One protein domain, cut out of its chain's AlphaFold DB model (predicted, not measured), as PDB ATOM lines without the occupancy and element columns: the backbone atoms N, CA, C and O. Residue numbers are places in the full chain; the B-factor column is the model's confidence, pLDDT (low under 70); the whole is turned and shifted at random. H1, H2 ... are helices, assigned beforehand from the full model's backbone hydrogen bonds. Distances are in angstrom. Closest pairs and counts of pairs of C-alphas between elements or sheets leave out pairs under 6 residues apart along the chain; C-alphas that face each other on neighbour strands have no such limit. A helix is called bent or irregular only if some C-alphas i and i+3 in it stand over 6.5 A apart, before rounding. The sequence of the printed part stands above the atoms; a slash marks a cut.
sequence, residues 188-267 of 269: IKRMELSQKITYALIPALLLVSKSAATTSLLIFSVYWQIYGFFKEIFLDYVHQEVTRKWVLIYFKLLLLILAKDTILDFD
ATOM      1  N   ILE A 188     167.451 140.488 152.737       53.00
ATOM      2  CA  ILE A 188     167.000 141.727 152.080       53.00
ATOM      3  C   ILE A 188     167.618 141.833 150.679       53.00
ATOM      4  O   ILE A 188     166.911 142.002 149.688       53.00
ATOM      5  N   LYS A 189     168.930 141.595 150.577       56.41
ATOM      6  CA  LYS A 189     169.663 141.669 149.306       56.41
ATOM      7  C   LYS A 189     169.230 140.599 148.295       56.41
ATOM      8  O   LYS A 189     169.238 140.849 147.095       56.41
ATOM      9  N   ARG A 190     168.825 139.407 148.758       57.38
ATOM     10  CA  ARG A 190     168.304 138.331 147.892       57.38
ATOM     11  C   ARG A 190     166.920 138.646 147.340       57.38
ATOM     12  O   ARG A 190     166.675 138.356 146.173       57.38
ATOM     13  N   MET A 191     166.047 139.247 148.145       60.25
ATOM     14  CA  MET A 191     164.711 139.639 147.700       60.25
ATOM     15  C   MET A 191     164.791 140.754 146.653       60.25
ATOM     16  O   MET A 191     164.244 140.608 145.562       60.25
ATOM     17  N   GLU A 192     165.604 141.778 146.919       60.59
ATOM     18  CA  GLU A 192     165.849 142.885 145.992       60.59
ATOM     19  C   GLU A 192     166.477 142.404 144.671       60.59
ATOM     20  O   GLU A 192     166.017 142.770 143.590       60.59
ATOM     21  N   LEU A 193     167.473 141.509 144.732       60.97
ATOM     22  CA  LEU A 193     168.064 140.902 143.535       60.97
ATOM     23  C   LEU A 193     167.063 140.028 142.781       60.97
ATOM     24  O   LEU A 193     167.007 140.106 141.559       60.97
ATOM     25  N   SER A 194     166.254 139.226 143.474       61.31
ATOM     26  CA  SER A 194     165.254 138.374 142.826       61.31
ATOM     27  C   SER A 194     164.188 139.187 142.093       61.31
ATOM     28  O   SER A 194     163.781 138.807 140.996       61.31
ATOM     29  N   GLN A 195     163.810 140.344 142.639       64.75
ATOM     30  CA  GLN A 195     162.870 141.271 142.022       64.75
ATOM     31  C   GLN A 195     163.490 141.973 140.807       64.75
ATOM     32  O   GLN A 195     162.855 142.082 139.760       64.75
ATOM     33  N   LYS A 196     164.760 142.382 140.904       67.50
ATOM     34  CA  LYS A 196     165.507 142.996 139.794       67.50
ATOM     35  C   LYS A 196     165.753 142.018 138.646       67.50
ATOM     36  O   LYS A 196     165.583 142.376 137.484       67.50
ATOM     37  N   ILE A 197     166.116 140.778 138.979       68.69
ATOM     38  CA  ILE A 197     166.284 139.686 138.017       68.69
ATOM     39  C   ILE A 197     164.948 139.417 137.343       68.69
ATOM     40  O   ILE A 197     164.887 139.438 136.127       68.69
ATOM     41  N   THR A 198     163.873 139.263 138.114       66.25
ATOM     42  CA  THR A 198     162.506 139.097 137.611       66.25
ATOM     43  C   THR A 198     162.120 140.180 136.595       66.25
ATOM     44  O   THR A 198     161.712 139.859 135.481       66.25
ATOM     45  N   TYR A 199     162.318 141.456 136.936       67.38
ATOM     46  CA  TYR A 199     161.989 142.581 136.054       67.38
ATOM     47  C   TYR A 199     162.785 142.588 134.744       67.38
ATOM     48  O   TYR A 199     162.273 143.041 133.724       67.38
ATOM     49  N   ALA A 200     164.023 142.089 134.756       63.41
ATOM     50  CA  ALA A 200     164.859 141.973 133.564       63.41
ATOM     51  C   ALA A 200     164.601 140.674 132.777       63.41
ATOM     52  O   ALA A 200     164.749 140.650 131.555       63.41
ATOM     53  N   LEU A 201     164.201 139.601 133.462       67.06
ATOM     54  CA  LEU A 201     164.013 138.279 132.881       67.06
ATOM     55  C   LEU A 201     162.716 138.208 132.071       67.06
ATOM     56  O   LEU A 201     162.733 137.604 131.009       67.06
ATOM     57  N   ILE A 202     161.623 138.849 132.511       66.56
ATOM     58  CA  ILE A 202     160.338 138.811 131.782       66.56
ATOM     59  C   ILE A 202     160.473 139.412 130.374       66.56
ATOM     60  O   ILE A 202     160.118 138.718 129.421       66.56
ATOM     61  N   PRO A 203     161.027 140.631 130.177       68.69
ATOM     62  CA  PRO A 203     161.216 141.172 128.832       68.69
ATOM     63  C   PRO A 203     162.224 140.359 128.016       68.69
ATOM     64  O   PRO A 203     162.013 140.146 126.827       68.69
ATOM     65  N   ALA A 204     163.302 139.871 128.644       61.41
ATOM     66  CA  ALA A 204     164.323 139.078 127.962       61.41
ATOM     67  C   ALA A 204     163.783 137.719 127.482       61.41
ATOM     68  O   ALA A 204     164.038 137.320 126.348       61.41
ATOM     69  N   LEU A 205     162.996 137.030 128.309       62.09
ATOM     70  CA  LEU A 205     162.330 135.775 127.960       62.09
ATOM     71  C   LEU A 205     161.252 135.991 126.898       62.09
ATOM     72  O   LEU A 205     161.142 135.172 125.992       62.09
ATOM     73  N   LEU A 206     160.505 137.102 126.960       65.88
ATOM     74  CA  LEU A 206     159.537 137.471 125.925       65.88
ATOM     75  C   LEU A 206     160.233 137.627 124.562       65.88
ATOM     76  O   LEU A 206     159.748 137.109 123.556       65.88
ATOM     77  N   LEU A 207     161.406 138.271 124.548       64.12
ATOM     78  CA  LEU A 207     162.220 138.501 123.351       64.12
ATOM     79  C   LEU A 207     162.867 137.216 122.801       64.12
ATOM     80  O   LEU A 207     163.072 137.090 121.596       64.12
ATOM     81  N   VAL A 208     163.193 136.267 123.681       63.31
ATOM     82  CA  VAL A 208     163.894 135.011 123.359       63.31
ATOM     83  C   VAL A 208     162.924 133.828 123.160       63.31
ATOM     84  O   VAL A 208     163.358 132.760 122.738       63.31
ATOM     85  N   SER A 209     161.611 134.025 123.353       62.06
ATOM     86  CA  SER A 209     160.537 133.001 123.341       62.06
ATOM     87  C   SER A 209     160.352 132.196 122.044       62.06
ATOM     88  O   SER A 209     159.469 131.350 121.949       62.06
ATOM     89  N   LYS A 210     161.216 132.378 121.044       66.62
ATOM     90  CA  LYS A 210     161.161 131.693 119.750       66.62
ATOM     91  C   LYS A 210     161.334 130.164 119.841       66.62
ATOM     92  O   LYS A 210     161.098 129.479 118.852       66.62
ATOM     93  N   SER A 211     161.742 129.619 120.990       70.06
ATOM     94  CA  SER A 211     161.886 128.173 121.208       70.06
ATOM     95  C   SER A 211     160.928 127.634 122.280       70.06
ATOM     96  O   SER A 211     160.590 128.324 123.246       70.06
ATOM     97  N   ALA A 212     160.528 126.368 122.149       71.88
ATOM     98  CA  ALA A 212     159.692 125.690 123.143       71.88
ATOM     99  C   ALA A 212     160.337 125.722 124.544       71.88
ATOM    100  O   ALA A 212     159.692 126.092 125.521       71.88
ATOM    101  N   ALA A 213     161.651 125.485 124.631       74.38
ATOM    102  CA  ALA A 213     162.398 125.543 125.890       74.38
ATOM    103  C   ALA A 213     162.332 126.926 126.566       74.38
ATOM    104  O   ALA A 213     162.146 127.029 127.777       74.38
ATOM    105  N   THR A 214     162.439 128.005 125.787       76.69
ATOM    106  CA  THR A 214     162.366 129.379 126.312       76.69
ATOM    107  C   THR A 214     160.959 129.756 126.755       76.69
ATOM    108  O   THR A 214     160.806 130.484 127.732       76.69
ATOM    109  N   THR A 215     159.938 129.203 126.100       76.06
ATOM    110  CA  THR A 215     158.533 129.356 126.502       76.06
ATOM    111  C   THR A 215     158.259 128.625 127.817       76.06
ATOM    112  O   THR A 215     157.670 129.213 128.720       76.06
ATOM    113  N   SER A 216     158.802 127.412 128.000       78.75
ATOM    114  CA  SER A 216     158.772 126.692 129.288       78.75
ATOM    115  C   SER A 216     159.368 127.528 130.418       78.75
ATOM    116  O   SER A 216     158.785 127.676 131.493       78.75
ATOM    117  N   LEU A 217     160.538 128.116 130.154       79.06
ATOM    118  CA  LEU A 217     161.274 128.908 131.131       79.06
ATOM    119  C   LEU A 217     160.551 130.221 131.460       79.06
ATOM    120  O   LEU A 217     160.582 130.666 132.608       79.06
ATOM    121  N   LEU A 218     159.866 130.815 130.477       82.12
ATOM    122  CA  LEU A 218     159.003 131.980 130.665       82.12
ATOM    123  C   LEU A 218     157.817 131.646 131.568       82.12
ATOM    124  O   LEU A 218     157.592 132.343 132.556       82.12
ATOM    125  N   ILE A 219     157.125 130.543 131.291       83.00
ATOM    126  CA  ILE A 219     156.009 130.055 132.104       83.00
ATOM    127  C   ILE A 219     156.476 129.787 133.544       83.00
ATOM    128  O   ILE A 219     155.882 130.294 134.496       83.00
ATOM    129  N   PHE A 220     157.597 129.079 133.725       83.19
ATOM    130  CA  PHE A 220     158.175 128.818 135.047       83.19
ATOM    131  C   PHE A 220     158.568 130.108 135.782       83.19
ATOM    132  O   PHE A 220     158.324 130.239 136.982       83.19
ATOM    133  N   SER A 221     159.140 131.085 135.072       82.31
ATOM    134  CA  SER A 221     159.490 132.385 135.649       82.31
ATOM    135  C   SER A 221     158.258 133.134 136.157       82.31
ATOM    136  O   SER A 221     158.288 133.663 137.268       82.31
ATOM    137  N   VAL A 222     157.162 133.136 135.395       84.25
ATOM    138  CA  VAL A 222     155.896 133.756 135.809       84.25
ATOM    139  C   VAL A 222     155.338 133.063 137.054       84.25
ATOM    140  O   VAL A 222     155.009 133.735 138.032       84.25
ATOM    141  N   TYR A 223     155.315 131.726 137.087       86.88
ATOM    142  CA  TYR A 223     154.875 130.986 138.275       86.88
ATOM    143  C   TYR A 223     155.727 131.269 139.504       86.88
ATOM    144  O   TYR A 223     155.191 131.428 140.600       86.88
ATOM    145  N   TRP A 224     157.045 131.367 139.341       85.88
ATOM    146  CA  TRP A 224     157.945 131.687 140.443       85.88
ATOM    147  C   TRP A 224     157.637 133.057 141.062       85.88
ATOM    148  O   TRP A 224     157.660 133.210 142.285       85.88
ATOM    149  N   GLN A 225     157.303 134.048 140.237       86.69
ATOM    150  CA  GLN A 225     156.941 135.387 140.706       86.69
ATOM    151  C   GLN A 225     155.607 135.404 141.434       86.69
ATOM    152  O   GLN A 225     155.518 135.940 142.537       86.69
ATOM    153  N   ILE A 226     154.591 134.773 140.839       87.94
ATOM    154  CA  ILE A 226     153.280 134.599 141.466       87.94
ATOM    155  C   ILE A 226     153.471 133.904 142.819       87.94
ATOM    156  O   ILE A 226     152.922 134.343 143.827       87.94
ATOM    157  N   TYR A 227     154.324 132.880 142.879       89.19
ATOM    158  CA  TYR A 227     154.634 132.192 144.124       89.19
ATOM    159  C   TYR A 227     155.241 133.110 145.191       89.19
ATOM    160  O   TYR A 227     154.802 133.076 146.342       89.19
ATOM    161  N   GLY A 228     156.231 133.929 144.824       84.94
ATOM    162  CA  GLY A 228     156.848 134.899 145.730       84.94
ATOM    163  C   GLY A 228     155.841 135.912 146.274       84.94
ATOM    164  O   GLY A 228     155.762 136.101 147.485       84.94
ATOM    165  N   PHE A 229     155.013 136.470 145.392       86.25
ATOM    166  CA  PHE A 229     154.002 137.467 145.738       86.25
ATOM    167  C   PHE A 229     152.933 136.916 146.690       86.25
ATOM    168  O   PHE A 229     152.674 137.479 147.752       86.25
ATOM    169  N   PHE A 230     152.345 135.762 146.365       87.00
ATOM    170  CA  PHE A 230     151.332 135.148 147.227       87.00
ATOM    171  C   PHE A 230     151.909 134.659 148.553       87.00
ATOM    172  O   PHE A 230     151.217 134.687 149.570       87.00
ATOM    173  N   LYS A 231     153.176 134.236 148.584       87.44
ATOM    174  CA  LYS A 231     153.843 133.858 149.831       87.44
ATOM    175  C   LYS A 231     153.923 135.035 150.809       87.44
ATOM    176  O   LYS A 231     153.732 134.808 152.001       87.44
ATOM    177  N   GLU A 232     154.194 136.246 150.325       87.38
ATOM    178  CA  GLU A 232     154.177 137.466 151.141       87.38
ATOM    179  C   GLU A 232     152.755 137.800 151.602       87.38
ATOM    180  O   GLU A 232     152.527 137.971 152.795       87.38
ATOM    181  N   ILE A 233     151.765 137.728 150.706       88.62
ATOM    182  CA  ILE A 233     150.357 137.959 151.070       88.62
ATOM    183  C   ILE A 233     149.885 136.991 152.160       88.62
ATOM    184  O   ILE A 233     149.240 137.406 153.120       88.62
ATOM    185  N   PHE A 234     150.195 135.698 152.047       88.50
ATOM    186  CA  PHE A 234     149.813 134.723 153.071       88.50
ATOM    187  C   PHE A 234     150.562 134.927 154.385       88.50
ATOM    188  O   PHE A 234     150.032 134.568 155.438       88.50
ATOM    189  N   LEU A 235     151.775 135.483 154.336       86.19
ATOM    190  CA  LEU A 235     152.525 135.842 155.533       86.19
ATOM    191  C   LEU A 235     151.835 136.983 156.290       86.19
ATOM    192  O   LEU A 235     151.754 136.910 157.515       86.19
ATOM    193  N   ASP A 236     151.290 137.954 155.556       87.88
ATOM    194  CA  ASP A 236     150.643 139.145 156.110       87.88
ATOM    195  C   ASP A 236     149.186 138.891 156.538       87.88
ATOM    196  O   ASP A 236     148.736 139.395 157.564       87.88
ATOM    197  N   TYR A 237     148.433 138.078 155.789       87.19
ATOM    198  CA  TYR A 237     147.018 137.815 156.082       87.19
ATOM    199  C   TYR A 237     146.799 136.656 157.062       87.19
ATOM    200  O   TYR A 237     145.940 136.732 157.948       87.19
ATOM    201  N   VAL A 238     147.543 135.552 156.926       87.94
ATOM    202  CA  VAL A 238     147.299 134.339 157.718       87.94
ATOM    203  C   VAL A 238     148.170 134.358 158.966       87.94
ATOM    204  O   VAL A 238     149.300 133.870 158.982       87.94
ATOM    205  N   HIS A 239     147.619 134.886 160.053       89.88
ATOM    206  CA  HIS A 239     148.337 135.042 161.317       89.88
ATOM    207  C   HIS A 239     148.654 133.697 161.991       89.88
ATOM    208  O   HIS A 239     149.685 133.559 162.643       89.88
ATOM    209  N   GLN A 240     147.823 132.674 161.777       89.75
ATOM    210  CA  GLN A 240     147.992 131.370 162.410       89.75
ATOM    211  C   GLN A 240     148.985 130.486 161.646       89.75
ATOM    212  O   GLN A 240     148.764 130.130 160.487       89.75
ATOM    213  N   GLU A 241     150.069 130.086 162.312       86.50
ATOM    214  CA  GLU A 241     151.186 129.366 161.684       86.50
ATOM    215  C   GLU A 241     150.793 128.010 161.084       86.50
ATOM    216  O   GLU A 241     151.316 127.612 160.042       86.50
ATOM    217  N   VAL A 242     149.859 127.302 161.727       91.44
ATOM    218  CA  VAL A 242     149.368 125.999 161.260       91.44
ATOM    219  C   VAL A 242     148.620 126.173 159.941       91.44
ATOM    220  O   VAL A 242     148.987 125.568 158.936       91.44
ATOM    221  N   THR A 243     147.632 127.067 159.914       90.62
ATOM    222  CA  THR A 243     146.843 127.377 158.717       90.62
ATOM    223  C   THR A 243     147.721 127.924 157.598       90.62
ATOM    224  O   THR A 243     147.566 127.525 156.448       90.62
ATOM    225  N   ARG A 244     148.711 128.762 157.922       89.81
ATOM    226  CA  ARG A 244     149.665 129.308 156.948       89.81
ATOM    227  C   ARG A 244     150.447 128.209 156.229       89.81
ATOM    228  O   ARG A 244     150.582 128.256 155.010       89.81
ATOM    229  N   LYS A 245     150.943 127.203 156.961       90.81
ATOM    230  CA  LYS A 245     151.669 126.064 156.371       90.81
ATOM    231  C   LYS A 245     150.775 125.241 155.448       90.81
ATOM    232  O   LYS A 245     151.209 124.897 154.352       90.81
ATOM    233  N   TRP A 246     149.534 124.980 155.861       94.50
ATOM    234  CA  TRP A 246     148.555 124.275 155.033       94.50
ATOM    235  C   TRP A 246     148.217 125.057 153.767       94.50
ATOM    236  O   TRP A 246     148.351 124.526 152.672       94.50
ATOM    237  N   VAL A 247     147.871 126.338 153.878       92.69
ATOM    238  CA  VAL A 247     147.555 127.180 152.713       92.69
ATOM    239  C   VAL A 247     148.732 127.240 151.739       92.69
ATOM    240  O   VAL A 247     148.532 127.085 150.538       92.69
ATOM    241  N   LEU A 248     149.969 127.355 152.233       90.81
ATOM    242  CA  LEU A 248     151.162 127.308 151.382       90.81
ATOM    243  C   LEU A 248     151.359 125.946 150.700       90.81
ATOM    244  O   LEU A 248     151.808 125.916 149.555       90.81
ATOM    245  N   ILE A 249     151.042 124.827 151.363       92.69
ATOM    246  CA  ILE A 249     151.115 123.495 150.741       92.69
ATOM    247  C   ILE A 249     150.082 123.372 149.618       92.69
ATOM    248  O   ILE A 249     150.433 122.968 148.511       92.69
ATOM    249  N   TYR A 250     148.840 123.793 149.869       93.50
ATOM    250  CA  TYR A 250     147.766 123.758 148.878       93.50
ATOM    251  C   TYR A 250     148.073 124.669 147.700       93.50
ATOM    252  O   TYR A 250     147.899 124.274 146.554       93.50
ATOM    253  N   PHE A 251     148.599 125.857 147.971       92.38
ATOM    254  CA  PHE A 251     148.972 126.802 146.936       92.38
ATOM    255  C   PHE A 251     150.119 126.283 146.062       92.38
ATOM    256  O   PHE A 251     150.076 126.446 144.847       92.38
ATOM    257  N   LYS A 252     151.109 125.583 146.635       91.44
ATOM    258  CA  LYS A 252     152.151 124.900 145.849       91.44
ATOM    259  C   LYS A 252     151.583 123.806 144.952       91.44
ATOM    260  O   LYS A 252     152.007 123.696 143.806       91.44
ATOM    261  N   LEU A 253     150.649 123.007 145.465       93.38
ATOM    262  CA  LEU A 253     149.976 121.974 144.677       93.38
ATOM    263  C   LEU A 253     149.148 122.595 143.550       93.38
ATOM    264  O   LEU A 253     149.237 122.138 142.417       93.38
ATOM    265  N   LEU A 254     148.422 123.678 143.839       92.56
ATOM    266  CA  LEU A 254     147.668 124.440 142.847       92.56
ATOM    267  C   LEU A 254     148.587 124.970 141.741       92.56
ATOM    268  O   LEU A 254     148.293 124.787 140.564       92.56
ATOM    269  N   LEU A 255     149.721 125.570 142.112       90.94
ATOM    270  CA  LEU A 255     150.710 126.058 141.153       90.94
ATOM    271  C   LEU A 255     151.301 124.932 140.305       90.94
ATOM    272  O   LEU A 255     151.543 125.131 139.122       90.94
ATOM    273  N   LEU A 256     151.528 123.758 140.895       90.12
ATOM    274  CA  LEU A 256     152.072 122.605 140.183       90.12
ATOM    275  C   LEU A 256     151.070 122.023 139.180       90.12
ATOM    276  O   LEU A 256     151.462 121.679 138.068       90.12
ATOM    277  N   ILE A 257     149.793 121.934 139.559       92.00
ATOM    278  CA  ILE A 257     148.713 121.498 138.664       92.00
ATOM    279  C   ILE A 257     148.582 122.489 137.509       92.00
ATOM    280  O   ILE A 257     148.631 122.081 136.354       92.00
ATOM    281  N   LEU A 258     148.535 123.788 137.812       89.81
ATOM    282  CA  LEU A 258     148.424 124.829 136.794       89.81
ATOM    283  C   LEU A 258     149.644 124.827 135.858       89.81
ATOM    284  O   LEU A 258     149.490 124.912 134.644       89.81
ATOM    285  N   ALA A 259     150.853 124.638 136.397       86.94
ATOM    286  CA  ALA A 259     152.066 124.508 135.597       86.94
ATOM    287  C   ALA A 259     152.016 123.290 134.667       86.94
ATOM    288  O   ALA A 259     152.290 123.425 133.474       86.94
ATOM    289  N   LYS A 260     151.623 122.119 135.181       87.50
ATOM    290  CA  LYS A 260     151.432 120.905 134.376       87.50
ATOM    291  C   LYS A 260     150.418 121.140 133.254       87.50
ATOM    292  O   LYS A 260     150.708 120.780 132.117       87.50
ATOM    293  N   ASP A 261     149.275 121.740 133.566       86.62
ATOM    294  CA  ASP A 261     148.214 121.991 132.588       86.62
ATOM    295  C   ASP A 261     148.678 122.982 131.519       86.62
ATOM    296  O   ASP A 261     148.475 122.730 130.339       86.62
ATOM    297  N   THR A 262     149.409 124.039 131.892       83.88
ATOM    298  CA  THR A 262     150.004 124.947 130.897       83.88
ATOM    299  C   THR A 262     151.042 124.257 130.016       83.88
ATOM    300  O   THR A 262     151.069 124.493 128.818       83.88
ATOM    301  N   ILE A 263     151.884 123.376 130.564       82.44
ATOM    302  CA  ILE A 263     152.878 122.640 129.764       82.44
ATOM    303  C   ILE A 263     152.192 121.709 128.755       82.44
ATOM    304  O   ILE A 263     152.662 121.596 127.625       82.44
ATOM    305  N   LEU A 264     151.088 121.067 129.155       84.06
ATOM    306  CA  LEU A 264     150.271 120.241 128.266       84.06
ATOM    307  C   LEU A 264     149.555 121.072 127.195       84.06
ATOM    308  O   LEU A 264     149.530 120.660 126.043       84.06
ATOM    309  N   ASP A 265     149.005 122.232 127.555       80.50
ATOM    310  CA  ASP A 265     148.286 123.117 126.625       80.50
ATOM    311  C   ASP A 265     149.206 123.696 125.541       80.50
ATOM    312  O   ASP A 265     148.830 123.800 124.377       80.50
ATOM    313  N   PHE A 266     150.455 124.004 125.899       74.00
ATOM    314  CA  PHE A 266     151.469 124.455 124.945       74.00
ATOM    315  C   PHE A 266     152.169 123.311 124.188       74.00
ATOM    316  O   PHE A 266     153.130 123.590 123.468       74.00
ATOM    317  N   ASP A 267     151.713 122.061 124.352       67.62
ATOM    318  CA  ASP A 267     152.273 120.839 123.747       67.62
ATOM    319  C   ASP A 267     153.806 120.795 123.844       67.62
ATOM    320  O   ASP A 267     154.540 120.537 122.891       67.62
TER     321      ASP A 267
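AT A GLANCE: This is residues 188 to 267 of the 269 residues of the protein "succinate dehydrogenase subunit 4, mitochondrial" of Elaeis guineensis var. tenera (UniProt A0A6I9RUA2). What shape do these atoms make? Three helices lie in one flat row, folded back on each other in a zigzag, with the longest helix, H2, in the middle, H3 along one side of it and H1 on the other. H3 runs nearly alongside H2, while H1 slants away from H2 toward its first residue, and the row is one helix thick. What is printed, and how large is it? There are 80 residues with three named helices, H1, H2 and H3 in chain order, and no named strand, and the class is all helix. The whole is loose, with a radius of gyration of the C-alphas of 14.7 A, and flat, with spans of 45 by 32 by 13 A.

HOW THE PARTS SIT: How does the longest helix, H2, residues 212 to 237, stand to H3, residues 241 to 265? They touch, and the closest C-alphas, those of Phe 234 and Arg 244, are 6.7 A apart. They form a helical hairpin, running opposite ways at a shallow tilt of 19 degrees. How does H2 stand to H1, residues 188 to 208? H2 touches H1 with residues 214 to 225 alone, and the closest C-alphas, those of Leu 205 and Leu 218, are 5.7 A apart. This too is a helical hairpin, running opposite ways at a shallow tilt of 33 degrees, only just short of steep. Do H1 and H3 meet, and what do the backbones show? H1 and H3 are apart, with no C-alpha of the one within 8 A of the other. In H2 and H3 every O i to N i+4 pair is within hydrogen-bond range, and in H1 16 of 17 are.

IN THESE COORDINATES: Where does H2 lie? Its 26 residues run from C-alpha 212 at (159.692, 125.690, 123.143) to C-alpha 237 at (147.018, 137.815, 156.082), 37.3 A. Where are the other two helices? H3 has 25 residues, measures 35.7 A and ends with C-alpha 265 at (148.286, 123.117, 126.625). H1 has 21 residues, measures 29.7 A and begins with C-alpha 188 at (167.000, 141.727, 152.080). Is H1 straight? It has a kink of 31 degrees near residue 202. It is neither bent nor irregular, but only just: C-alphas 200 and 203 are 6.0 A apart.

THE WHOLE: How far does it reach? The two C-alphas farthest apart, those of Lys 210 and Gln 240, are 44.6 A apart. Are there cuts or long links? The printed part has no cut, and the links H1 to H2 and H2 to H3 are both tight, with 3 residues each. Where is the model's confidence low? The mean pLDDT of the printed part is 79.4, and 24 residues are under 70, namely residues 188 to 210 and residue 267.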